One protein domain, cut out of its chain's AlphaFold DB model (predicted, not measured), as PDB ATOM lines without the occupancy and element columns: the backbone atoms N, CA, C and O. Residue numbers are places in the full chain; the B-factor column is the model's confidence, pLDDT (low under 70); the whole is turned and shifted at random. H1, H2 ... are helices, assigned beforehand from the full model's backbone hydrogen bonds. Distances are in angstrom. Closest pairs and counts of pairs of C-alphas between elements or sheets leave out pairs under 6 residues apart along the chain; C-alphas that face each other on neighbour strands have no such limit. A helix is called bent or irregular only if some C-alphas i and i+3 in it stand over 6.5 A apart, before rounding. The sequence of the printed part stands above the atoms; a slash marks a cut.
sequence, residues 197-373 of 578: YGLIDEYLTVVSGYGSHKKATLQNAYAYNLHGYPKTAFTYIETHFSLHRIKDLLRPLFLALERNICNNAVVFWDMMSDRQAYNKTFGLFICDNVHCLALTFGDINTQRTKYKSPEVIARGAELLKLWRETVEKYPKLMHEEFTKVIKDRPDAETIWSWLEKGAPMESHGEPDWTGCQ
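Overview. This is residues 197 to 373 of the 578 residues of an uncharacterized protein of Steinernema glaseri (UniProt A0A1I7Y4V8). Two long helices, H4 and H8, run side by side the same way, and a row of three helices, H2, H3 and H7, stands across them near their first residues, with H7 meeting H8 at its last residues. H1 bridges from H3 to H4, H5 and H6 fold back at the far end of H4, and H9 and H10 lie beside H7 and H8, H10 packing crosswise on H8. The printed part has 177 residues with ten named helices, H1 to H10 in chain order, and no named strand; the class is all helix. The whole is compact, with a radius of gyration of the C-alphas of 16.3 A and spans of 50 by 44 by 27 A.

Arrangement. Begin at H1, residues 199 to 210, which with residues 200 to 204 alone touches residues 246 to 251 of H4, residues 243 to 263, opposite ways at a steep tilt of 44 degrees; the closest C-alphas are those of Ile 200 and Arg 251, 6.4 A apart. H2, residues 214 to 226, and H3, residues 231 to 240, form a helical hairpin at a shallow tilt of 21 degrees, with the C-alphas of Asn 225 and Lys 231 closest at 5.5 A. H1 and H2 touch only at the corner, and only just, with 3 pairs of C-alphas within 8 A. H3 touches H7, residues 287 to 297, the same way at a shallow tilt of 8 degrees, closest at the C-alphas of Ala 233 and Cys 287, 4.9 A. H4 touches H8, residues 310 to 329, the same way at a shallow tilt of 20 degrees, closest at the C-alphas of Leu 253 and Arg 324, 4.7 A. H5, residues 265 to 273, touches H4 only at the corner, and only just, with 3 pairs of C-alphas within 8 A; it touches H6, residues 277 to 281, where the C-alphas of Met 271 and Ala 277 are closest at 5.6 A. H7 touches residues 313 to 320 of H8 at a steep tilt of 58 degrees, opposite ways, with the C-alphas of Phe 297 and Gly 316 closest at 5.6 A. H9, residues 335 to 342, only just touches H6, with 3 pairs of C-alphas within 8 A, the closest being those of Thr 281 and Glu 336 at 5.9 A. H10, residues 349 to 356, touches residues 319 to 323 of H8 about perpendicular at 80 degrees, closest at the C-alphas of Leu 319 and Leu 355, 5.9 A. H4 and H7 are apart. Look at the backbone O and N atoms: every O i to N i+4 pair is within hydrogen-bond range in H1, H3, H5, H6, H7, H8 and H10, against 6 of 9 in H2, 14 of 17 in H4 and 3 of 4 in H9.

Along the chain. Find C-alpha 199 at (19.438, 40.046, -17.720); from there H1 runs 16.5 A to Tyr 210. H2 is 19.3 A long and H3 14.4 A. H4 runs 28.7 A from C-alpha 243 at (23.075, 48.240, -7.263), with a kink of 30 degrees near residue 250; it is irregular, but only just, as C-alphas 248 and 251 are 6.54 A apart. H5 and H6 are short; H7 is 15.0 A long and H8 28.8 A. After H9, H10 ends at C-alpha 356, (2.653, 40.060, 2.136).

Size, cuts and confidence. The two C-alphas farthest apart, those of Gln 219 and Ser 363, are 50.2 A apart. The printed part has no cut. The link from H7 to H8, residues 298 to 309, is long, and residues 357 to 373 hold no named element. The mean pLDDT of the printed part is 82.0; it is under 70 at residue 197, residues 209 to 233, 275 to 278 and 303 to 306, and residue 373.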
ATOM      1  N   TYR A 197      22.631  33.770 -19.842       64.19
ATOM      2  CA  TYR A 197      23.387  34.546 -18.884       64.19
ATOM      3  C   TYR A 197      22.421  35.337 -17.983       64.19
ATOM      4  O   TYR A 197      22.645  35.398 -16.785       64.19
ATOM      5  N   GLY A 198      21.247  35.721 -18.505       71.50
ATOM      6  CA  GLY A 198      20.143  36.295 -17.735       71.50
ATOM      7  C   GLY A 198      20.360  37.783 -17.492       71.50
ATOM      8  O   GLY A 198      21.461  38.215 -17.170       71.50
ATOM      9  N   LEU A 199      19.304  38.587 -17.634       75.75
ATOM     10  CA  LEU A 199      19.438  40.046 -17.720       75.75
ATOM     11  C   LEU A 199      20.114  40.687 -16.488       75.75
ATOM     12  O   LEU A 199      20.818  41.686 -16.613       75.75
ATOM     13  N   ILE A 200      19.928  40.112 -15.294       81.81
ATOM     14  CA  ILE A 200      20.547  40.607 -14.054       81.81
ATOM     15  C   ILE A 200      22.063  40.371 -14.045       81.81
ATOM     16  O   ILE A 200      22.819  41.289 -13.733       81.81
ATOM     17  N   ASP A 201      22.527  39.170 -14.394       79.75
ATOM     18  CA  ASP A 201      23.963  38.880 -14.459       79.75
ATOM     19  C   ASP A 201      24.624  39.620 -15.632       79.75
ATOM     20  O   ASP A 201      25.739  40.127 -15.480       79.75
ATOM     21  N   GLU A 202      23.928  39.754 -16.770       76.00
ATOM     22  CA  GLU A 202      24.349  40.594 -17.904       76.00
ATOM     23  C   GLU A 202      24.588  42.033 -17.446       76.00
ATOM     24  O   GLU A 202      25.672  42.583 -17.643       76.00
ATOM     25  N   TYR A 203      23.612  42.615 -16.746       78.69
ATOM     26  CA  TYR A 203      23.725  43.958 -16.196       78.69
ATOM     27  C   TYR A 203      24.890  44.087 -15.202       78.69
ATOM     28  O   TYR A 203      25.672  45.032 -15.273       78.69
ATOM     29  N   LEU A 204      25.068  43.131 -14.289       80.31
ATOM     30  CA  LEU A 204      26.174  43.175 -13.327       80.31
ATOM     31  C   LEU A 204      27.549  43.058 -13.997       80.31
ATOM     32  O   LEU A 204      28.506  43.670 -13.523       80.31
ATOM     33  N   THR A 205      27.632  42.319 -15.103       74.88
ATOM     34  CA  THR A 205      28.844  42.191 -15.929       74.88
ATOM     35  C   THR A 205      29.163  43.489 -16.657       74.88
ATOM     36  O   THR A 205      30.319  43.893 -16.750       74.88
ATOM     37  N   VAL A 206      28.130  44.179 -17.138       72.19
ATOM     38  CA  VAL A 206      28.261  45.520 -17.704       72.19
ATOM     39  C   VAL A 206      28.786  46.498 -16.648       72.19
ATOM     40  O   VAL A 206      29.779  47.189 -16.875       72.19
ATOM     41  N   VAL A 207      28.150  46.544 -15.476       73.69
ATOM     42  CA  VAL A 207      28.500  47.497 -14.411       73.69
ATOM     43  C   VAL A 207      29.902  47.253 -13.859       73.69
ATOM     44  O   VAL A 207      30.610  48.216 -13.569       73.69
ATOM     45  N   SER A 208      30.334  45.995 -13.722       70.56
ATOM     46  CA  SER A 208      31.704  45.696 -13.290       70.56
ATOM     47  C   SER A 208      32.744  46.171 -14.304       70.56
ATOM     48  O   SER A 208      33.835  46.570 -13.903       70.56
ATOM     49  N   GLY A 209      32.403  46.176 -15.597       63.75
ATOM     50  CA  GLY A 209      33.319  46.582 -16.652       63.75
ATOM     51  C   GLY A 209      33.468  48.092 -16.848       63.75
ATOM     52  O   GLY A 209      34.553  48.562 -17.180       63.75
ATOM     53  N   TYR A 210      32.393  48.852 -16.628       61.47
ATOM     54  CA  TYR A 210      32.340  50.298 -16.888       61.47
ATOM     55  C   TYR A 210      32.344  51.171 -15.621       61.47
ATOM     56  O   TYR A 210      32.421  52.396 -15.720       61.47
ATOM     57  N   GLY A 211      32.262  50.561 -14.435       57.59
ATOM     58  CA  GLY A 211      32.023  51.272 -13.180       57.59
ATOM     59  C   GLY A 211      30.553  51.680 -13.014       57.59
ATOM     60  O   GLY A 211      29.768  51.710 -13.958       57.59
ATOM     61  N   SER A 212      30.147  52.008 -11.786       54.84
ATOM     62  CA  SER A 212      28.749  52.295 -11.412       54.84
ATOM     63  C   SER A 212      28.238  53.690 -11.818       54.84
ATOM     64  O   SER A 212      27.208  54.154 -11.319       54.84
ATOM     65  N   HIS A 213      28.938  54.401 -12.707       53.50
ATOM     66  CA  HIS A 213      28.576  55.766 -13.078       53.50
ATOM     67  C   HIS A 213      27.358  55.789 -14.015       53.50
ATOM     68  O   HIS A 213      27.486  55.602 -15.221       53.50
ATOM     69  N   LYS A 214      26.183  56.131 -13.462       53.16
ATOM     70  CA  LYS A 214      24.875  56.264 -14.148       53.16
ATOM     71  C   LYS A 214      24.878  57.038 -15.483       53.16
ATOM     72  O   LYS A 214      23.970  56.869 -16.289       53.16
ATOM     73  N   LYS A 215      25.848  57.935 -15.718       48.22
ATOM     74  CA  LYS A 215      25.986  58.672 -16.992       48.22
ATOM     75  C   LYS A 215      26.736  57.878 -18.068       48.22
ATOM     76  O   LYS A 215      26.401  58.011 -19.242       48.22
ATOM     77  N   ALA A 216      27.694  57.036 -17.679       47.94
ATOM     78  CA  ALA A 216      28.443  56.197 -18.607       47.94
ATOM     79  C   ALA A 216      27.546  55.100 -19.198       47.94
ATOM     80  O   ALA A 216      27.576  54.864 -20.400       47.94
ATOM     81  N   THR A 217      26.670  54.492 -18.399       52.78
ATOM     82  CA  THR A 217      25.790  53.409 -18.855       52.78
ATOM     83  C   THR A 217      24.712  53.844 -19.851       52.78
ATOM     84  O   THR A 217      24.411  53.084 -20.766       52.78
ATOM     85  N   LEU A 218      24.214  55.086 -19.789       49.94
ATOM     86  CA  LEU A 218      23.262  55.640 -20.769       49.94
ATOM     87  C   LEU A 218      23.910  56.047 -22.107       49.94
ATOM     88  O   LEU A 218      23.297  55.852 -23.157       49.94
ATOM     89  N   GLN A 219      25.144  56.569 -22.099       49.72
ATOM     90  CA  GLN A 219      25.923  56.781 -23.331       49.72
ATOM     91  C   GLN A 219      26.362  55.444 -23.950       49.72
ATOM     92  O   GLN A 219      26.249  55.255 -25.161       49.72
ATOM     93  N   ASN A 220      26.736  54.468 -23.118       52.28
ATOM     94  CA  ASN A 220      27.061  53.106 -23.549       52.28
ATOM     95  C   ASN A 220      25.817  52.278 -23.914       52.28
ATOM     96  O   ASN A 220      25.933  51.266 -24.599       52.28
ATOM     97  N   ALA A 221      24.609  52.737 -23.567       51.28
ATOM     98  CA  ALA A 221      23.355  52.113 -23.986       51.28
ATOM     99  C   ALA A 221      23.162  52.102 -25.504       51.28
ATOM    100  O   ALA A 221      22.439  51.253 -26.024       51.28
ATOM    101  N   TYR A 222      23.821  53.013 -26.227       48.62
ATOM    102  CA  TYR A 222      23.892  52.952 -27.684       48.62
ATOM    103  C   TYR A 222      24.740  51.764 -28.162       48.62
ATOM    104  O   TYR A 222      24.304  51.027 -29.046       48.62
ATOM    105  N   ALA A 223      25.886  51.514 -27.518       52.28
ATOM    106  CA  ALA A 223      26.702  50.332 -27.778       52.28
ATOM    107  C   ALA A 223      25.946  49.036 -27.433       52.28
ATOM    108  O   ALA A 223      25.931  48.111 -28.235       52.28
ATOM    109  N   TYR A 224      25.215  48.983 -26.312       56.94
ATOM    110  CA  TYR A 224      24.403  47.805 -25.961       56.94
ATOM    111  C   TYR A 224      23.319  47.500 -27.007       56.94
ATOM    112  O   TYR A 224      23.117  46.338 -27.362       56.94
ATOM    113  N   ASN A 225      22.668  48.536 -27.551       55.66
ATOM    114  CA  ASN A 225      21.624  48.386 -28.569       55.66
ATOM    115  C   ASN A 225      22.191  47.912 -29.923       55.66
ATOM    116  O   ASN A 225      21.592  47.069 -30.584       55.66
ATOM    117  N   LEU A 226      23.377  48.407 -30.309       51.91
ATOM    118  CA  LEU A 226      24.105  47.979 -31.515       51.91
ATOM    119  C   LEU A 226      24.448  46.485 -31.515       51.91
ATOM    120  O   LEU A 226      24.564  45.884 -32.582       51.91
ATOM    121  N   HIS A 227      24.582  45.882 -30.334       49.59
ATOM    122  CA  HIS A 227      24.956  44.481 -30.186       49.59
ATOM    123  C   HIS A 227      23.782  43.553 -29.806       49.59
ATOM    124  O   HIS A 227      23.997  42.377 -29.513       49.59
ATOM    125  N   GLY A 228      22.537  44.045 -29.871       50.88
ATOM    126  CA  GLY A 228      21.326  43.225 -29.738       50.88
ATOM    127  C   GLY A 228      20.726  43.137 -28.332       50.88
ATOM    128  O   GLY A 228      19.768  42.389 -28.143       50.88
ATOM    129  N   TYR A 229      21.222  43.903 -27.353       56.56
ATOM    130  CA  TYR A 229      20.544  44.000 -26.059       56.56
ATOM    131  C   TYR A 229      19.367  44.976 -26.128       56.56
ATOM    132  O   TYR A 229      19.526  46.092 -26.634       56.56
ATOM    133  N   PRO A 230      18.198  44.627 -25.559       58.56
ATOM    134  CA  PRO A 230      17.105  45.572 -25.421       58.56
ATOM    135  C   PRO A 230      17.535  46.692 -24.467       58.56
ATOM    136  O   PRO A 230      17.498  46.542 -23.247       58.56
ATOM    137  N   LYS A 231      17.931  47.841 -25.031       65.25
ATOM    138  CA  LYS A 231      18.263  49.084 -24.306       65.25
ATOM    139  C   LYS A 231      17.253  49.402 -23.198       65.25
ATOM    140  O   LYS A 231      17.622  49.899 -22.134       65.25
ATOM    141  N   THR A 232      15.983  49.101 -23.448       66.00
ATOM    142  CA  THR A 232      14.867  49.252 -22.511       66.00
ATOM    143  C   THR A 232      15.079  48.474 -21.215       66.00
ATOM    144  O   THR A 232      14.863  49.025 -20.142       66.00
ATOM    145  N   ALA A 233      15.582  47.244 -21.285       66.12
ATOM    146  CA  ALA A 233      15.686  46.336 -20.149       66.12
ATOM    147  C   ALA A 233      16.737  46.791 -19.122       66.12
ATOM    148  O   ALA A 233      16.436  46.902 -17.934       66.12
ATOM    149  N   PHE A 234      17.946  47.150 -19.575       74.50
ATOM    150  CA  PHE A 234      18.960  47.745 -18.694       74.50
ATOM    151  C   PHE A 234      18.529  49.109 -18.177       74.50
ATOM    152  O   PHE A 234      18.692  49.378 -16.992       74.50
ATOM    153  N   THR A 235      17.889  49.927 -19.021       76.44
ATOM    154  CA  THR A 235      17.340  51.210 -18.569       76.44
ATOM    155  C   THR A 235      16.366  50.994 -17.412       76.44
ATOM    156  O   THR A 235      16.452  51.711 -16.419       76.44
ATOM    157  N   TYR A 236      15.474  49.999 -17.475       79.06
ATOM    158  CA  TYR A 236      14.558  49.700 -16.371       79.06
ATOM    159  C   TYR A 236      15.286  49.269 -15.103       79.06
ATOM    160  O   TYR A 236      14.969  49.790 -14.036       79.06
ATOM    161  N   ILE A 237      16.280  48.384 -15.221       84.06
ATOM    162  CA  ILE A 237      17.084  47.956 -14.076       84.06
ATOM    163  C   ILE A 237      17.762  49.164 -13.413       84.06
ATOM    164  O   ILE A 237      17.583  49.381 -12.220       84.06
ATOM    165  N   GLU A 238      18.463  49.996 -14.181       81.81
ATOM    166  CA  GLU A 238      19.203  51.153 -13.660       81.81
ATOM    167  C   GLU A 238      18.320  52.243 -13.063       81.81
ATOM    168  O   GLU A 238      18.701  52.921 -12.107       81.81
ATOM    169  N   THR A 239      17.155  52.457 -13.671       83.50
ATOM    170  CA  THR A 239      16.245  53.522 -13.252       83.50
ATOM    171  C   THR A 239      15.456  53.143 -12.012       83.50
ATOM    172  O   THR A 239      15.117  54.041 -11.251       83.50
ATOM    173  N   HIS A 240      15.182  51.855 -11.787       88.94
ATOM    174  CA  HIS A 240      14.295  51.410 -10.710       88.94
ATOM    175  C   HIS A 240      15.017  50.694  -9.571       88.94
ATOM    176  O   HIS A 240      14.494  50.692  -8.460       88.94
ATOM    177  N   PHE A 241      16.185  50.092  -9.808       90.88
ATOM    178  CA  PHE A 241      16.900  49.315  -8.801       90.88
ATOM    179  C   PHE A 241      18.268  49.909  -8.457       90.88
ATOM    180  O   PHE A 241      19.093  50.204  -9.320       90.88
ATOM    181  N   SER A 242      18.549  50.023  -7.161       90.75
ATOM    182  CA  SER A 242      19.888  50.283  -6.647       90.75
ATOM    183  C   SER A 242      20.798  49.076  -6.888       90.75
ATOM    184  O   SER A 242      20.361  47.923  -6.874       90.75
ATOM    185  N   LEU A 243      22.103  49.320  -7.058       87.88
ATOM    186  CA  LEU A 243      23.075  48.240  -7.263       87.88
ATOM    187  C   LEU A 243      23.083  47.236  -6.097       87.88
ATOM    188  O   LEU A 243      23.237  46.041  -6.333       87.88
ATOM    189  N   HIS A 244      22.868  47.716  -4.868       91.44
ATOM    190  CA  HIS A 244      22.716  46.885  -3.673       91.44
ATOM    191  C   HIS A 244      21.513  45.942  -3.804       91.44
ATOM    192  O   HIS A 244      21.657  44.729  -3.696       91.44
ATOM    193  N   ARG A 245      20.325  46.456  -4.155       93.56
ATOM    194  CA  ARG A 245      19.130  45.613  -4.346       93.56
ATOM    195  C   ARG A 245      19.315  44.570  -5.449       93.56
ATOM    196  O   ARG A 245      18.838  43.444  -5.315       93.56
ATOM    197  N   ILE A 246      20.037  44.914  -6.512       91.62
ATOM    198  CA  ILE A 246      20.345  43.976  -7.596       91.62
ATOM    199  C   ILE A 246      21.275  42.863  -7.104       91.62
ATOM    200  O   ILE A 246      20.959  41.687  -7.279       91.62
ATOM    201  N   LYS A 247      22.409  43.226  -6.493       90.56
ATOM    202  CA  LYS A 247      23.441  42.271  -6.068       90.56
ATOM    203  C   LYS A 247      22.989  41.384  -4.913       90.56
ATOM    204  O   LYS A 247      23.238  40.183  -4.959       90.56
ATOM    205  N   ASP A 248      22.303  41.963  -3.934       94.06
ATOM    206  CA  ASP A 248      22.107  41.320  -2.633       94.06
ATOM    207  C   ASP A 248      20.720  40.682  -2.488       94.06
ATOM    208  O   ASP A 248      20.530  39.814  -1.636       94.06
ATOM    209  N   LEU A 249      19.749  41.070  -3.329       95.50
ATOM    210  CA  LEU A 249      18.367  40.576  -3.254       95.50
ATOM    211  C   LEU A 249      17.902  39.906  -4.553       95.50
ATOM    212  O   LEU A 249      17.529  38.733  -4.534       95.50
ATOM    213  N   LEU A 250      17.957  40.606  -5.693       93.44
ATOM    214  CA  LEU A 250      17.449  40.063  -6.961       93.44
ATOM    215  C   LEU A 250      18.321  38.944  -7.528       93.44
ATOM    216  O   LEU A 250      17.797  37.897  -7.901       93.44
ATOM    217  N   ARG A 251      19.643  39.143  -7.594       91.75
ATOM    218  CA  ARG A 251      20.555  38.127  -8.130       91.75
ATOM    219  C   ARG A 251      20.449  36.811  -7.342       91.75
ATOM    220  O   ARG A 251      20.261  35.782  -7.986       91.75
ATOM    221  N   PRO A 252      20.473  36.790  -5.992       93.94
ATOM    222  CA  PRO A 252      20.284  35.553  -5.233       93.94
ATOM    223  C   PRO A 252      18.929  34.877  -5.474       93.94
ATOM    224  O   PRO A 252      18.887  33.659  -5.604       93.94
ATOM    225  N   LEU A 253      17.836  35.644  -5.588       95.19
ATOM    226  CA  LEU A 253      16.518  35.103  -5.943       95.19
ATOM    227  C   LEU A 253      16.543  34.409  -7.314       95.19
ATOM    228  O   LEU A 253      16.055  33.291  -7.458       95.19
ATOM    229  N   PHE A 254      17.140  35.052  -8.318       92.38
ATOM    230  CA  PHE A 254      17.207  34.522  -9.681       92.38
ATOM    231  C   PHE A 254      18.083  33.259  -9.744       92.38
ATOM    232  O   PHE A 254      17.721  32.287 -10.403       92.38
ATOM    233  N   LEU A 255      19.183  33.225  -8.985       90.75
ATOM    234  CA  LEU A 255      20.024  32.032  -8.839       90.75
ATOM    235  C   LEU A 255      19.294  30.883  -8.120       90.75
ATOM    236  O   LEU A 255      19.501  29.721  -8.472       90.75
ATOM    237  N   ALA A 256      18.435  31.178  -7.140       93.75
ATOM    238  CA  ALA A 256      17.617  30.168  -6.469       93.75
ATOM    239  C   ALA A 256      16.584  29.545  -7.425       93.75
ATOM    240  O   ALA A 256      16.473  28.322  -7.506       93.75
ATOM    241  N   LEU A 257      15.893  30.370  -8.219       93.31
ATOM    242  CA  LEU A 257      14.952  29.896  -9.241       93.31
ATOM    243  C   LEU A 257      15.651  29.044 -10.315       93.31
ATOM    244  O   LEU A 257      15.156  27.985 -10.703       93.31
ATOM    245  N   GLU A 258      16.833  29.465 -10.768       90.19
ATOM    246  CA  GLU A 258      17.659  28.692 -11.699       90.19
ATOM    247  C   GLU A 258      18.104  27.349 -11.098       90.19
ATOM    248  O   GLU A 258      18.116  26.327 -11.789       90.19
ATOM    249  N   ARG A 259      18.475  27.323  -9.812       92.00
ATOM    250  CA  ARG A 259      18.818  26.081  -9.108       92.00
ATOM    251  C   ARG A 259      17.645  25.104  -9.124       92.00
ATOM    252  O   ARG A 259      17.869  23.932  -9.416       92.00
ATOM    253  N   ASN A 260      16.421  25.571  -8.886       93.00
ATOM    254  CA  ASN A 260      15.219  24.737  -8.954       93.00
ATOM    255  C   ASN A 260      14.992  24.163 -10.360       93.00
ATOM    256  O   ASN A 260      14.775  22.958 -10.497       93.00
ATOM    257  N   ILE A 261      15.166  24.982 -11.405       89.50
ATOM    258  CA  ILE A 261      15.121  24.525 -12.804       89.50
ATOM    259  C   ILE A 261      16.166  23.435 -13.063       89.50
ATOM    260  O   ILE A 261      15.844  22.392 -13.624       89.50
ATOM    261  N   CYS A 262      17.412  23.641 -12.630       88.75
ATOM    262  CA  CYS A 262      18.483  22.660 -12.832       88.75
ATOM    263  C   CYS A 262      18.268  21.378 -12.010       88.75
ATOM    264  O   CYS A 262      18.660  20.292 -12.432       88.75
ATOM    265  N   ASN A 263      17.633  21.470 -10.842       90.31
ATOM    266  CA  ASN A 263      17.273  20.301 -10.044       90.31
ATOM    267  C   ASN A 263      16.153  19.481 -10.695       90.31
ATOM    268  O   ASN A 263      16.122  18.260 -10.525       90.31
ATOM    269  N   ASN A 264      15.270  20.104 -11.475       90.00
ATOM    270  CA  ASN A 264      14.227  19.406 -12.208       90.00
ATOM    271  C   ASN A 264      14.789  18.770 -13.491       90.00
ATOM    272  O   ASN A 264      15.062  19.453 -14.474       90.00
ATOM    273  N   ALA A 265      14.946  17.442 -13.487       85.06
ATOM    274  CA  ALA A 265      15.519  16.709 -14.614       85.06
ATOM    275  C   ALA A 265      14.766  16.973 -15.924       85.06
ATOM    276  O   ALA A 265      15.397  17.280 -16.928       85.06
ATOM    277  N   VAL A 266      13.434  16.869 -15.908       87.38
ATOM    278  CA  VAL A 266      12.599  17.002 -17.111       87.38
ATOM    279  C   VAL A 266      12.794  18.384 -17.728       87.38
ATOM    280  O   VAL A 266      13.194  18.492 -18.881       87.38
ATOM    281  N   VAL A 267      12.644  19.434 -16.917       85.50
ATOM    282  CA  VAL A 267      12.794  20.822 -17.378       85.50
ATOM    283  C   VAL A 267      14.216  21.097 -17.875       85.50
ATOM    284  O   VAL A 267      14.399  21.775 -18.886       85.50
ATOM    285  N   PHE A 268      15.235  20.557 -17.201       84.25
ATOM    286  CA  PHE A 268      16.624  20.700 -17.634       84.25
ATOM    287  C   PHE A 268      16.874  20.049 -19.004       84.25
ATOM    288  O   PHE A 268      17.534  20.648 -19.853       84.25
ATOM    289  N   TRP A 269      16.348  18.845 -19.242       82.44
ATOM    290  CA  TRP A 269      16.500  18.149 -20.525       82.44
ATOM    291  C   TRP A 269      15.743  18.845 -21.658       82.44
ATOM    292  O   TRP A 269      16.300  18.995 -22.750       82.44
ATOM    293  N   ASP A 270      14.535  19.334 -21.384       82.56
ATOM    294  CA  ASP A 270      13.749  20.119 -22.340       82.56
ATOM    295  C   ASP A 270      14.509  21.389 -22.752       82.56
ATOM    296  O   ASP A 270      14.672  21.675 -23.938       82.56
ATOM    297  N   MET A 271      15.074  22.103 -21.773       78.38
ATOM    298  CA  MET A 271      15.891  23.299 -21.993       78.38
ATOM    299  C   MET A 271      17.141  23.023 -22.843       78.38
ATOM    300  O   MET A 271      17.530  23.862 -23.654       78.38
ATOM    301  N   MET A 272      17.797  21.875 -22.658       74.88
ATOM    302  CA  MET A 272      18.977  21.509 -23.451       74.88
ATOM    303  C   MET A 272      18.627  21.129 -24.897       74.88
ATOM    304  O   MET A 272      19.503  21.196 -25.760       74.88
ATOM    305  N   SER A 273      17.377  20.740 -25.158       72.69
ATOM    306  CA  SER A 273      16.933  20.193 -26.447       72.69
ATOM    307  C   SER A 273      16.249  21.228 -27.347       72.69
ATOM    308  O   SER A 273      16.351  21.126 -28.568       72.69
ATOM    309  N   ASP A 274      15.579  22.234 -26.776       70.00
ATOM    310  CA  ASP A 274      14.816  23.236 -27.528       70.00
ATOM    311  C   ASP A 274      15.193  24.679 -27.150       70.00
ATOM    312  O   ASP A 274      15.023  25.136 -26.018       70.00
ATOM    313  N   ARG A 275      15.641  25.452 -28.149       62.34
ATOM    314  CA  ARG A 275      15.946  26.882 -27.997       62.34
ATOM    315  C   ARG A 275      14.701  27.711 -27.657       62.34
ATOM    316  O   ARG A 275      14.836  28.738 -26.999       62.34
ATOM    317  N   GLN A 276      13.503  27.312 -28.092       65.25
ATOM    318  CA  GLN A 276      12.264  28.036 -27.787       65.25
ATOM    319  C   GLN A 276      11.783  27.795 -26.351       65.25
ATOM    320  O   GLN A 276      11.198  28.705 -25.752       65.25
ATOM    321  N   ALA A 277      12.111  26.640 -25.760       69.38
ATOM    322  CA  ALA A 277      11.842  26.356 -24.352       69.38
ATOM    323  C   ALA A 277      12.504  27.382 -23.418       69.38
ATOM    324  O   ALA A 277      11.942  27.709 -22.382       69.38
ATOM    325  N   TYR A 278      13.621  27.997 -23.823       69.25
ATOM    326  CA  TYR A 278      14.339  29.019 -23.054       69.25
ATOM    327  C   TYR A 278      13.447  30.145 -22.509       69.25
ATOM    328  O   TYR A 278      13.463  30.421 -21.311       69.25
ATOM    329  N   ASN A 279      12.662  30.800 -23.373       70.12
ATOM    330  CA  ASN A 279      11.849  31.954 -22.967       70.12
ATOM    331  C   ASN A 279      10.709  31.524 -22.039       70.12
ATOM    332  O   ASN A 279      10.255  32.302 -21.205       70.12
ATOM    333  N   LYS A 280      10.259  30.274 -22.172       77.62
ATOM    334  CA  LYS A 280       9.252  29.685 -21.294       77.62
ATOM    335  C   LYS A 280       9.860  29.335 -19.931       77.62
ATOM    336  O   LYS A 280       9.301  29.706 -18.904       77.62
ATOM    337  N   THR A 281      11.023  28.686 -19.930       82.38
ATOM    338  CA  THR A 281      11.715  28.196 -18.733       82.38
ATOM    339  C   THR A 281      12.344  29.316 -17.912       82.38
ATOM    340  O   THR A 281      12.346  29.217 -16.697       82.38
ATOM    341  N   PHE A 282      12.838  30.392 -18.531       83.62
ATOM    342  CA  PHE A 282      13.439  31.548 -17.848       83.62
ATOM    343  C   PHE A 282      12.633  32.826 -18.080       83.62
ATOM    344  O   PHE A 282      13.194  33.897 -18.302       83.62
ATOM    345  N   GLY A 283      11.304  32.733 -18.027       82.25
ATOM    346  CA  GLY A 283      10.422  33.846 -18.382       82.25
ATOM    347  C   GLY A 283      10.709  35.153 -17.634       82.25
ATOM    348  O   GLY A 283      10.675  36.217 -18.248       82.25
ATOM    349  N   LEU A 284      11.103  35.112 -16.354       85.81
ATOM    350  CA  LEU A 284      11.462  36.340 -15.616       85.81
ATOM    351  C   LEU A 284      12.749  37.026 -16.107       85.81
ATOM    352  O   LEU A 284      13.016  38.144 -15.686       85.81
ATOM    353  N   PHE A 285      13.556  36.392 -16.964       79.25
ATOM    354  CA  PHE A 285      14.714  37.044 -17.591       79.25
ATOM    355  C   PHE A 285      14.317  37.911 -18.795       79.25
ATOM    356  O   PHE A 285      15.144  38.673 -19.293       79.25
ATOM    357  N   ILE A 286      13.073  37.813 -19.271       78.00
ATOM    358  CA  ILE A 286      12.576  38.602 -20.399       78.00
ATOM    359  C   ILE A 286      12.366  40.055 -19.959       78.00
ATOM    360  O   ILE A 286      11.834  40.314 -18.878       78.00
ATOM    361  N   CYS A 287      12.746  40.998 -20.829       78.69
ATOM    362  CA  CYS A 287      12.673  42.445 -20.597       78.69
ATOM    363  C   CYS A 287      11.341  42.898 -19.979       78.69
ATOM    364  O   CYS A 287      11.352  43.595 -18.967       78.69
ATOM    365  N   ASP A 288      10.209  42.478 -20.548       82.38
ATOM    366  CA  ASP A 288       8.882  42.913 -20.096       82.38
ATOM    367  C   ASP A 288       8.579  42.447 -18.665       82.38
ATOM    368  O   ASP A 288       8.096  43.221 -17.841       82.38
ATOM    369  N   ASN A 289       8.961  41.217 -18.315       86.56
ATOM    370  CA  ASN A 289       8.767  40.702 -16.961       86.56
ATOM    371  C   ASN A 289       9.693  41.396 -15.956       86.56
ATOM    372  O   ASN A 289       9.273  41.708 -14.841       86.56
ATOM    373  N   VAL A 290      10.934  41.708 -16.352       85.44
ATOM    374  CA  VAL A 290      11.842  42.514 -15.522       85.44
ATOM    375  C   VAL A 290      11.295  43.926 -15.327       85.44
ATOM    376  O   VAL A 290      11.409  44.468 -14.229       85.44
ATOM    377  N   HIS A 291      10.651  44.509 -16.337       86.31
ATOM    378  CA  HIS A 291       9.980  45.796 -16.201       86.31
ATOM    379  C   HIS A 291       8.850  45.745 -15.160       86.31
ATOM    380  O   HIS A 291       8.816  46.586 -14.259       86.31
ATOM    381  N   CYS A 292       7.986  44.728 -15.200       89.62
ATOM    382  CA  CYS A 292       6.924  44.546 -14.202       89.62
ATOM    383  C   CYS A 292       7.488  44.386 -12.775       89.62
ATOM    384  O   CYS A 292       6.973  44.975 -11.814       89.62
ATOM    385  N   LEU A 293       8.591  43.639 -12.630       91.44
ATOM    386  CA  LEU A 293       9.313  43.515 -11.361       91.44
ATOM    387  C   LEU A 293       9.914  44.851 -10.915       91.44
ATOM    388  O   LEU A 293       9.819  45.190  -9.738       91.44
ATOM    389  N   ALA A 294      10.485  45.631 -11.832       89.94
ATOM    390  CA  ALA A 294      11.065  46.945 -11.565       89.94
ATOM    391  C   ALA A 294      10.035  47.942 -11.028       89.94
ATOM    392  O   ALA A 294      10.270  48.594 -10.007       89.94
ATOM    393  N   LEU A 295       8.856  48.002 -11.651       89.06
ATOM    394  CA  LEU A 295       7.763  48.859 -11.195       89.06
ATOM    395  C   LEU A 295       7.330  48.519  -9.762       89.06
ATOM    396  O   LEU A 295       7.105  49.419  -8.951       89.06
ATOM    397  N   THR A 296       7.316  47.234  -9.411       91.62
ATOM    398  CA  THR A 296       6.805  46.753  -8.117       91.62
ATOM    399  C   THR A 296       7.877  46.778  -7.025       91.62
ATOM    400  O   THR A 296       7.722  47.449  -6.007       91.62
ATOM    401  N   PHE A 297       9.022  46.141  -7.262       94.19
ATOM    402  CA  PHE A 297      10.071  45.902  -6.265       94.19
ATOM    403  C   PHE A 297      11.238  46.899  -6.308       94.19
ATOM    404  O   PHE A 297      12.112  46.836  -5.438       94.19
ATOM    405  N   GLY A 298      11.266  47.809  -7.291       92.81
ATOM    406  CA  GLY A 298      12.281  48.862  -7.397       92.81
ATOM    407  C   GLY A 298      12.348  49.760  -6.161       92.81
ATOM    408  O   GLY A 298      11.319  50.025  -5.541       92.81
ATOM    409  N   ASP A 299      13.544  50.224  -5.817       92.94
ATOM    410  CA  ASP A 299      13.849  51.110  -4.686       92.94
ATOM    411  C   ASP A 299      14.345  52.502  -5.087       92.94
ATOM    412  O   ASP A 299      14.617  53.332  -4.223       92.94
ATOM    413  N   ILE A 300      14.443  52.786  -6.383       89.12
ATOM    414  CA  ILE A 300      14.727  54.129  -6.878       89.12
ATOM    415  C   ILE A 300      13.411  54.799  -7.270       89.12
ATOM    416  O   ILE A 300      12.653  54.297  -8.100       89.12
ATOM    417  N   ASN A 301      13.158  55.971  -6.691       80.88
ATOM    418  CA  ASN A 301      12.038  56.817  -7.079       80.88
ATOM    419  C   ASN A 301      12.317  57.460  -8.445       80.88
ATOM    420  O   ASN A 301      13.260  58.239  -8.590       80.88
ATOM    421  N   THR A 302      11.487  57.154  -9.444       77.31
ATOM    422  CA  THR A 302      11.533  57.796 -10.768       77.31
ATOM    423  C   THR A 302      10.338  58.724 -10.966       77.31
ATOM    424  O   THR A 302       9.284  58.521 -10.369       77.31
ATOM    425  N   GLN A 303      10.463  59.711 -11.860       57.75
ATOM    426  CA  GLN A 303       9.374  60.651 -12.180       57.75
ATOM    427  C   GLN A 303       8.110  59.972 -12.741       57.75
ATOM    428  O   GLN A 303       7.034  60.558 -12.700       57.75
ATOM    429  N   ARG A 304       8.233  58.759 -13.300       58.72
ATOM    430  CA  ARG A 304       7.129  58.027 -13.948       58.72
ATOM    431  C   ARG A 304       6.513  56.942 -13.065       58.72
ATOM    432  O   ARG A 304       5.479  56.388 -13.420       58.72
ATOM    433  N   THR A 305       7.129  56.637 -11.927       64.56
ATOM    434  CA  THR A 305       6.604  55.690 -10.939       64.56
ATOM    435  C   THR A 305       5.919  56.437  -9.808       64.56
ATOM    436  O   THR A 305       6.351  57.528  -9.438       64.56
ATOM    437  N   LYS A 306       4.887  55.832  -9.203       69.88
ATOM    438  CA  LYS A 306       4.360  56.323  -7.924       69.88
ATOM    439  C   LYS A 306       5.515  56.413  -6.926       69.88
ATOM    440  O   LYS A 306       6.286  55.461  -6.811       69.88
ATOM    441  N   TYR A 307       5.632  57.552  -6.246       77.25
ATOM    442  CA  TYR A 307       6.613  57.737  -5.182       77.25
ATOM    443  C   TYR A 307       6.492  56.593  -4.171       77.25
ATOM    444  O   TYR A 307       5.399  56.321  -3.668       77.25
ATOM    445  N   LYS A 308       7.607  55.917  -3.899       84.00
ATOM    446  CA  LYS A 308       7.707  54.872  -2.884       84.00
ATOM    447  C   LYS A 308       8.280  55.495  -1.626       84.00
ATOM    448  O   LYS A 308       9.385  56.047  -1.646       84.00
ATOM    449  N   SER A 309       7.513  55.408  -0.544       89.75
ATOM    450  CA  SER A 309       7.984  55.836   0.765       89.75
ATOM    451  C   SER A 309       9.118  54.917   1.251       89.75
ATOM    452  O   SER A 309       9.222  53.771   0.787       89.75
ATOM    453  N   PRO A 310       9.976  55.378   2.176       93.00
ATOM    454  CA  PRO A 310      11.026  54.549   2.766       93.00
ATOM    455  C   PRO A 310      10.504  53.225   3.341       93.00
ATOM    456  O   PRO A 310      11.155  52.192   3.185       93.00
ATOM    457  N   GLU A 311       9.304  53.225   3.925       94.25
ATOM    458  CA  GLU A 311       8.654  52.034   4.481       94.25
ATOM    459  C   GLU A 311       8.317  51.023   3.381       94.25
ATOM    460  O   GLU A 311       8.600  49.836   3.526       94.25
ATOM    461  N   VAL A 312       7.780  51.483   2.245       92.62
ATOM    462  CA  VAL A 312       7.498  50.622   1.085       92.62
ATOM    463  C   VAL A 312       8.794  50.048   0.508       92.62
ATOM    464  O   VAL A 312       8.848  48.872   0.146       92.62
ATOM    465  N   ILE A 313       9.862  50.846   0.447       93.69
ATOM    466  CA  ILE A 313      11.174  50.389  -0.029       93.69
ATOM    467  C   ILE A 313      11.738  49.301   0.894       93.69
ATOM    468  O   ILE A 313      12.175  48.251   0.402       93.69
ATOM    469  N   ALA A 314      11.716  49.529   2.209       95.31
ATOM    470  CA  ALA A 314      12.165  48.567   3.212       95.31
ATOM    471  C   ALA A 314      11.337  47.280   3.139       95.31
ATOM    472  O   ALA A 314      11.898  46.190   3.008       95.31
ATOM    473  N   ARG A 315      10.007  47.412   3.071       96.19
ATOM    474  CA  ARG A 315       9.093  46.281   2.921       96.19
ATOM    475  C   ARG A 315       9.397  45.467   1.670       96.19
ATOM    476  O   ARG A 315       9.494  44.248   1.735       96.19
ATOM    477  N   GLY A 316       9.646  46.121   0.538       96.00
ATOM    478  CA  GLY A 316      10.018  45.425  -0.691       96.00
ATOM    479  C   GLY A 316      11.321  44.629  -0.569       96.00
ATOM    480  O   GLY A 316      11.451  43.587  -1.202       96.00
ATOM    481  N   ALA A 317      12.280  45.086   0.246       96.94
ATOM    482  CA  ALA A 317      13.499  44.319   0.505       96.94
ATOM    483  C   ALA A 317      13.212  43.050   1.317       96.94
ATOM    484  O   ALA A 317      13.742  41.990   0.993       96.94
ATOM    485  N   GLU A 318      12.365  43.146   2.344       97.88
ATOM    486  CA  GLU A 318      11.924  41.993   3.140       97.88
ATOM    487  C   GLU A 318      11.183  40.970   2.280       97.88
ATOM    488  O   GLU A 318      11.484  39.780   2.341       97.88
ATOM    489  N   LEU A 319      10.268  41.428   1.425       98.06
ATOM    490  CA  LEU A 319       9.491  40.546   0.557       98.06
ATOM    491  C   LEU A 319      10.376  39.835  -0.476       98.06
ATOM    492  O   LEU A 319      10.172  38.652  -0.723       98.06
ATOM    493  N   LEU A 320      11.396  40.496  -1.038       98.00
ATOM    494  CA  LEU A 320      12.367  39.828  -1.919       98.00
ATOM    495  C   LEU A 320      13.169  38.739  -1.187       98.00
ATOM    496  O   LEU A 320      13.441  37.690  -1.774       98.00
ATOM    497  N   LYS A 321      13.528  38.958   0.087       98.00
ATOM    498  CA  LYS A 321      14.183  37.930   0.917       98.00
ATOM    499  C   LYS A 321      13.249  36.750   1.166       98.00
ATOM    500  O   LYS A 321      13.636  35.620   0.883       98.00
ATOM    501  N   LEU A 322      12.014  37.025   1.588       98.19
ATOM    502  CA  LEU A 322      10.982  36.006   1.794       98.19
ATOM    503  C   LEU A 322      10.726  35.203   0.514       98.19
ATOM    504  O   LEU A 322      10.587  33.982   0.560       98.19
ATOM    505  N   TRP A 323      10.698  35.868  -0.642       98.06
ATOM    506  CA  TRP A 323      10.523  35.199  -1.925       98.06
ATOM    507  C   TRP A 323      11.671  34.227  -2.200       98.06
ATOM    508  O   TRP A 323      11.417  33.062  -2.507       98.06
ATOM    509  N   ARG A 324      12.924  34.665  -2.028       97.81
ATOM    510  CA  ARG A 324      14.094  33.788  -2.177       97.81
ATOM    511  C   ARG A 324      14.000  32.587  -1.241       97.81
ATOM    512  O   ARG A 324      14.121  31.461  -1.704       97.81
ATOM    513  N   GLU A 325      13.744  32.822   0.043       97.81
ATOM    514  CA  GLU A 325      13.640  31.766   1.058       97.81
ATOM    515  C   GLU A 325      12.527  30.764   0.728       97.81
ATOM    516  O   GLU A 325      12.701  29.554   0.870       97.81
ATOM    517  N   THR A 326      11.398  31.251   0.210       97.44
ATOM    518  CA  THR A 326      10.286  30.403  -0.235       97.44
ATOM    519  C   THR A 326      10.694  29.559  -1.442       97.44
ATOM    520  O   THR A 326      10.473  28.351  -1.452       97.44
ATOM    521  N   VAL A 327      11.346  30.149  -2.446       97.06
ATOM    522  CA  VAL A 327      11.854  29.414  -3.617       97.06
ATOM    523  C   VAL A 327      12.866  28.343  -3.206       97.06
ATOM    524  O   VAL A 327      12.799  27.219  -3.695       97.06
ATOM    525  N   GLU A 328      13.774  28.656  -2.282       95.62
ATOM    526  CA  GLU A 328      14.759  27.699  -1.767       95.62
ATOM    527  C   GLU A 328      14.101  26.553  -0.985       95.62
ATOM    528  O   GLU A 328      14.553  25.410  -1.068       95.62
ATOM    529  N   LYS A 329      13.012  26.837  -0.261       95.81
ATOM    530  CA  LYS A 329      12.244  25.842   0.498       95.81
ATOM    531  C   LYS A 329      11.383  24.937  -0.388       95.81
ATOM    532  O   LYS A 329      11.172  23.778  -0.033       95.81
ATOM    533  N   TYR A 330      10.879  25.441  -1.515       94.75
ATOM    534  CA  TYR A 330       9.960  24.721  -2.401       94.75
ATOM    535  C   TYR A 330      10.568  24.540  -3.804       94.75
ATOM    536  O   TYR A 330      10.345  25.374  -4.681       94.75
ATOM    537  N   PRO A 331      11.260  23.413  -4.075       90.31
ATOM    538  CA  PRO A 331      11.968  23.177  -5.340       90.31
ATOM    539  C   PRO A 331      11.100  23.179  -6.606       90.31
ATOM    540  O   PRO A 331      11.630  23.241  -7.711       90.31
ATOM    541  N   LYS A 332       9.774  23.077  -6.461       90.00
ATOM    542  CA  LYS A 332       8.822  23.176  -7.576       90.00
ATOM    543  C   LYS A 332       8.624  24.612  -8.062       90.00
ATOM    544  O   LYS A 332       8.153  24.798  -9.174       90.00
ATOM    545  N   LEU A 333       8.980  25.611  -7.254       93.50
ATOM    546  CA  LEU A 333       8.862  27.014  -7.631       93.50
ATOM    547  C   LEU A 333       9.979  27.389  -8.601       93.50
ATOM    548  O   LEU A 333      11.148  27.475  -8.221       93.50
ATOM    549  N   MET A 334       9.613  27.619  -9.855       92.06
ATOM    550  CA  MET A 334      10.506  27.991 -10.942       92.06
ATOM    551  C   MET A 334      10.050  29.326 -11.550       92.06
ATOM    552  O   MET A 334       9.126  29.989 -11.081       92.06
ATOM    553  N   HIS A 335      10.740  29.785 -12.594       91.44
ATOM    554  CA  HIS A 335      10.378  31.030 -13.279       91.44
ATOM    555  C   HIS A 335       8.983  30.978 -13.919       91.44
ATOM    556  O   HIS A 335       8.345  32.024 -14.056       91.44
ATOM    557  N   GLU A 336       8.527  29.801 -14.358       89.62
ATOM    558  CA  GLU A 336       7.286  29.651 -15.120       89.62
ATOM    559  C   GLU A 336       6.059  30.047 -14.285       89.62
ATOM    560  O   GLU A 336       5.188  30.763 -14.782       89.62
ATOM    561  N   GLU A 337       6.022  29.656 -13.008       90.31
ATOM    562  CA  GLU A 337       4.934  29.955 -12.071       90.31
ATOM    563  C   GLU A 337       4.731  31.468 -11.933       90.31
ATOM    564  O   GLU A 337       3.618  31.973 -12.076       90.31
ATOM    565  N   PHE A 338       5.816  32.215 -11.740       92.44
ATOM    566  CA  PHE A 338       5.759  33.670 -11.580       92.44
ATOM    567  C   PHE A 338       5.544  34.397 -12.910       92.44
ATOM    568  O   PHE A 338       4.857  35.414 -12.961       92.44
ATOM    569  N   THR A 339       6.075  33.857 -14.009       90.50
ATOM    570  CA  THR A 339       5.870  34.425 -15.350       90.50
ATOM    571  C   THR A 339       4.393  34.387 -15.743       90.50
ATOM    572  O   THR A 339       3.881  35.368 -16.279       90.50
ATOM    573  N   LYS A 340       3.680  33.294 -15.433       89.12
ATOM    574  CA  LYS A 340       2.231  33.168 -15.680       89.12
ATOM    575  C   LYS A 340       1.430  34.267 -14.983       89.12
ATOM    576  O   LYS A 340       0.493  34.797 -15.566       89.12
ATOM    577  N   VAL A 341       1.828  34.636 -13.767       88.56
ATOM    578  CA  VAL A 341       1.151  35.673 -12.976       88.56
ATOM    579  C   VAL A 341       1.402  37.083 -13.521       88.56
ATOM    580  O   VAL A 341       0.530  37.945 -13.403       88.56
ATOM    581  N   ILE A 342       2.569  37.320 -14.128       89.00
ATOM    582  CA  ILE A 342       2.948  38.623 -14.694       89.00
ATOM    583  C   ILE A 342       2.388  38.823 -16.109       89.00
ATOM    584  O   ILE A 342       2.066  39.950 -16.469       89.00
ATOM    585  N   LYS A 343       2.234  37.755 -16.904       82.00
ATOM    586  CA  LYS A 343       1.943  37.819 -18.351       82.00
ATOM    587  C   LYS A 343       0.760  38.720 -18.738       82.00
ATOM    588  O   LYS A 343       0.796  39.338 -19.798       82.00
ATOM    589  N   ASP A 344      -0.249  38.817 -17.876       73.81
ATOM    590  CA  ASP A 344      -1.477  39.577 -18.135       73.81
ATOM    591  C   ASP A 344      -1.562  40.897 -17.344       73.81
ATOM    592  O   ASP A 344      -2.629  41.513 -17.269       73.81
ATOM    593  N   ARG A 345      -0.466  41.337 -16.709       77.50
ATOM    594  CA  ARG A 345      -0.446  42.518 -15.834       77.50
ATOM    595  C   ARG A 345       0.702  43.473 -16.173       77.50
ATOM    596  O   ARG A 345       1.778  43.033 -16.562       77.50
ATOM    597  N   PRO A 346       0.500  44.790 -15.981       78.25
ATOM    598  CA  PRO A 346       1.558  45.782 -16.167       78.25
ATOM    599  C   PRO A 346       2.559  45.819 -14.999       78.25
ATOM    600  O   PRO A 346       3.517  46.584 -15.042       78.25
ATOM    601  N   ASP A 347       2.324  45.049 -13.936       82.81
ATOM    602  CA  ASP A 347       3.119  45.024 -12.714       82.81
ATOM    603  C   ASP A 347       3.156  43.611 -12.101       82.81
ATOM    604  O   ASP A 347       2.535  42.666 -12.590       82.81
ATOM    605  N   ALA A 348       3.932  43.461 -11.029       91.25
ATOM    606  CA  ALA A 348       4.101  42.228 -10.270       91.25
ATOM    607  C   ALA A 348       3.379  42.291  -8.910       91.25
ATOM    608  O   ALA A 348       3.776  41.615  -7.959       91.25
ATOM    609  N   GLU A 349       2.319  43.094  -8.789       91.62
ATOM    610  CA  GLU A 349       1.642  43.303  -7.505       91.62
ATOM    611  C   GLU A 349       0.994  42.033  -6.941       91.62
ATOM    612  O   GLU A 349       0.946  41.865  -5.730       91.62
ATOM    613  N   THR A 350       0.533  41.099  -7.781       92.75
ATOM    614  CA  THR A 350       0.014  39.807  -7.285       92.75
ATOM    615  C   THR A 350       1.071  39.069  -6.469       92.75
ATOM    616  O   THR A 350       0.758  38.480  -5.438       92.75
ATOM    617  N   ILE A 351       2.325  39.109  -6.938       95.31
ATOM    618  CA  ILE A 351       3.458  38.481  -6.261       95.31
ATOM    619  C   ILE A 351       3.729  39.230  -4.959       95.31
ATOM    620  O   ILE A 351       3.896  38.600  -3.923       95.31
ATOM    621  N   TRP A 352       3.696  40.564  -4.987       95.62
ATOM    622  CA  TRP A 352       3.803  41.379  -3.778       95.62
ATOM    623  C   TRP A 352       2.749  40.999  -2.727       95.62
ATOM    624  O   TRP A 352       3.110  40.672  -1.603       95.62
ATOM    625  N   SER A 353       1.464  40.968  -3.092       94.94
ATOM    626  CA  SER A 353       0.372  40.618  -2.175       94.94
ATOM    627  C   SER A 353       0.457  39.180  -1.663       94.94
ATOM    628  O   SER A 353       0.131  38.921  -0.506       94.94
ATOM    629  N   TRP A 354       0.912  38.241  -2.494       96.19
ATOM    630  CA  TRP A 354       1.175  36.866  -2.067       96.19
ATOM    631  C   TRP A 354       2.287  36.808  -1.013       96.19
ATOM    632  O   TRP A 354       2.120  36.182   0.034       96.19
ATOM    633  N   LEU A 355       3.387  37.534  -1.228       97.44
ATOM    634  CA  LEU A 355       4.478  37.631  -0.259       97.44
ATOM    635  C   LEU A 355       4.031  38.337   1.031       97.44
ATOM    636  O   LEU A 355       4.417  37.915   2.118       97.44
ATOM    637  N   GLU A 356       3.184  39.368   0.951       96.31
ATOM    638  CA  GLU A 356       2.653  40.060   2.136       96.31
ATOM    639  C   GLU A 356       1.848  39.143   3.055       96.31
ATOM    640  O   GLU A 356       1.885  39.317   4.272       96.31
ATOM    641  N   LYS A 357       1.174  38.142   2.484       95.75
ATOM    642  CA  LYS A 357       0.446  37.108   3.228       95.75
ATOM    643  C   LYS A 357       1.342  35.987   3.762       95.75
ATOM    644  O   LYS A 357       0.827  34.994   4.268       95.75
ATOM    645  N   GLY A 358       2.662  36.119   3.648       96.31
ATOM    646  CA  GLY A 358       3.615  35.104   4.091       96.31
ATOM    647  C   GLY A 358       3.885  34.014   3.055       96.31
ATOM    648  O   GLY A 358       4.300  32.926   3.441       96.31
ATOM    649  N   ALA A 359       3.655  34.299   1.768       96.19
ATOM    650  CA  ALA A 359       3.899  33.375   0.661       96.19
ATOM    651  C   ALA A 359       3.170  32.019   0.829       96.19
ATOM    652  O   ALA A 359       3.816  30.966   0.809       96.19
ATOM    653  N   PRO A 360       1.836  32.017   1.047       96.00
ATOM    654  CA  PRO A 360       1.086  30.793   1.306       96.00
ATOM    655  C   PRO A 360       1.207  29.798   0.146       96.00
ATOM    656  O   PRO A 360       1.298  30.177  -1.025       96.00
ATOM    657  N   MET A 361       1.208  28.515   0.496       96.00
ATOM    658  CA  MET A 361       1.418  27.398  -0.421       96.00
ATOM    659  C   MET A 361       0.252  26.419  -0.320       96.00
ATOM    660  O   MET A 361      -0.201  26.104   0.780       96.00
ATOM    661  N   GLU A 362      -0.188  25.897  -1.458       92.81
ATOM    662  CA  GLU A 362      -1.165  24.814  -1.534       92.81
ATOM    663  C   GLU A 362      -0.529  23.479  -1.099       92.81
ATOM    664  O   GLU A 362       0.696  23.317  -1.081       92.81
ATOM    665  N   SER A 363      -1.353  22.479  -0.766       88.62
ATOM    666  CA  SER A 363      -0.883  21.180  -0.250       88.62
ATOM    667  C   SER A 363       0.060  20.431  -1.199       88.62
ATOM    668  O   SER A 363       0.906  19.659  -0.755       88.62
ATOM    669  N   HIS A 364      -0.057  20.654  -2.511       86.19
ATOM    670  CA  HIS A 364       0.807  20.058  -3.538       86.19
ATOM    671  C   HIS A 364       2.085  20.864  -3.825       86.19
ATOM    672  O   HIS A 364       2.907  20.426  -4.644       86.19
ATOM    673  N   GLY A 365       2.297  21.977  -3.116       86.06
ATOM    674  CA  GLY A 365       3.514  22.788  -3.170       86.06
ATOM    675  C   GLY A 365       3.531  23.856  -4.264       86.06
ATOM    676  O   GLY A 365       4.615  24.295  -4.641       86.06
ATOM    677  N   GLU A 366       2.366  24.259  -4.772       90.06
ATOM    678  CA  GLU A 366       2.207  25.424  -5.653       90.06
ATOM    679  C   GLU A 366       1.843  26.678  -4.840       90.06
ATOM    680  O   GLU A 366       1.342  26.544  -3.720       90.06
ATOM    681  N   PRO A 367       2.113  27.898  -5.342       92.69
ATOM    682  CA  PRO A 367       1.723  29.111  -4.638       92.69
ATOM    683  C   PRO A 367       0.203  29.241  -4.561       92.69
ATOM    684  O   PRO A 367      -0.486  29.171  -5.579       92.69
ATOM    685  N   ASP A 368      -0.305  29.514  -3.364       93.06
ATOM    686  CA  ASP A 368      -1.710  29.843  -3.167       93.06
ATOM    687  C   ASP A 368      -1.949  31.315  -3.531       93.06
ATOM    688  O   ASP A 368      -1.691  32.247  -2.761       93.06
ATOM    689  N   TRP A 369      -2.451  31.535  -4.743       90.62
ATOM    690  CA  TRP A 369      -2.791  32.870  -5.233       90.62
ATOM    691  C   TRP A 369      -4.158  33.367  -4.737       90.62
ATOM    692  O   TRP A 369      -4.574  34.478  -5.103       90.62
ATOM    693  N   THR A 370      -4.889  32.582  -3.938       86.81
ATOM    694  CA  THR A 370      -6.246  32.936  -3.520       86.81
ATOM    695  C   THR A 370      -6.260  34.234  -2.707       86.81
ATOM    696  O   THR A 370      -5.418  34.546  -1.857       86.81
ATOM    697  N   GLY A 371      -7.191  35.114  -3.080       75.88
ATOM    698  CA  GLY A 371      -7.300  36.458  -2.516       75.88
ATOM    699  C   GLY A 371      -6.119  37.398  -2.802       75.88
ATOM    700  O   GLY A 371      -6.061  38.454  -2.179       75.88
ATOM    701  N   CYS A 372      -5.159  37.039  -3.665       79.00
ATOM    702  CA  CYS A 372      -4.070  37.928  -4.116       79.00
ATOM    703  C   CYS A 372      -4.409  38.636  -5.442       79.00
ATOM    704  O   CYS A 372      -3.641  39.447  -5.960       79.00
ATOM    705  N   GLN A 373      -5.573  38.334  -6.020       65.38
ATOM    706  CA  GLN A 373      -6.045  38.990  -7.229       65.38
ATOM    707  C   GLN A 373      -6.605  40.377  -6.892       65.38
ATOM    708  O   GLN A 373      -7.565  40.493  -6.131       65.38
TER     709      GLN A 373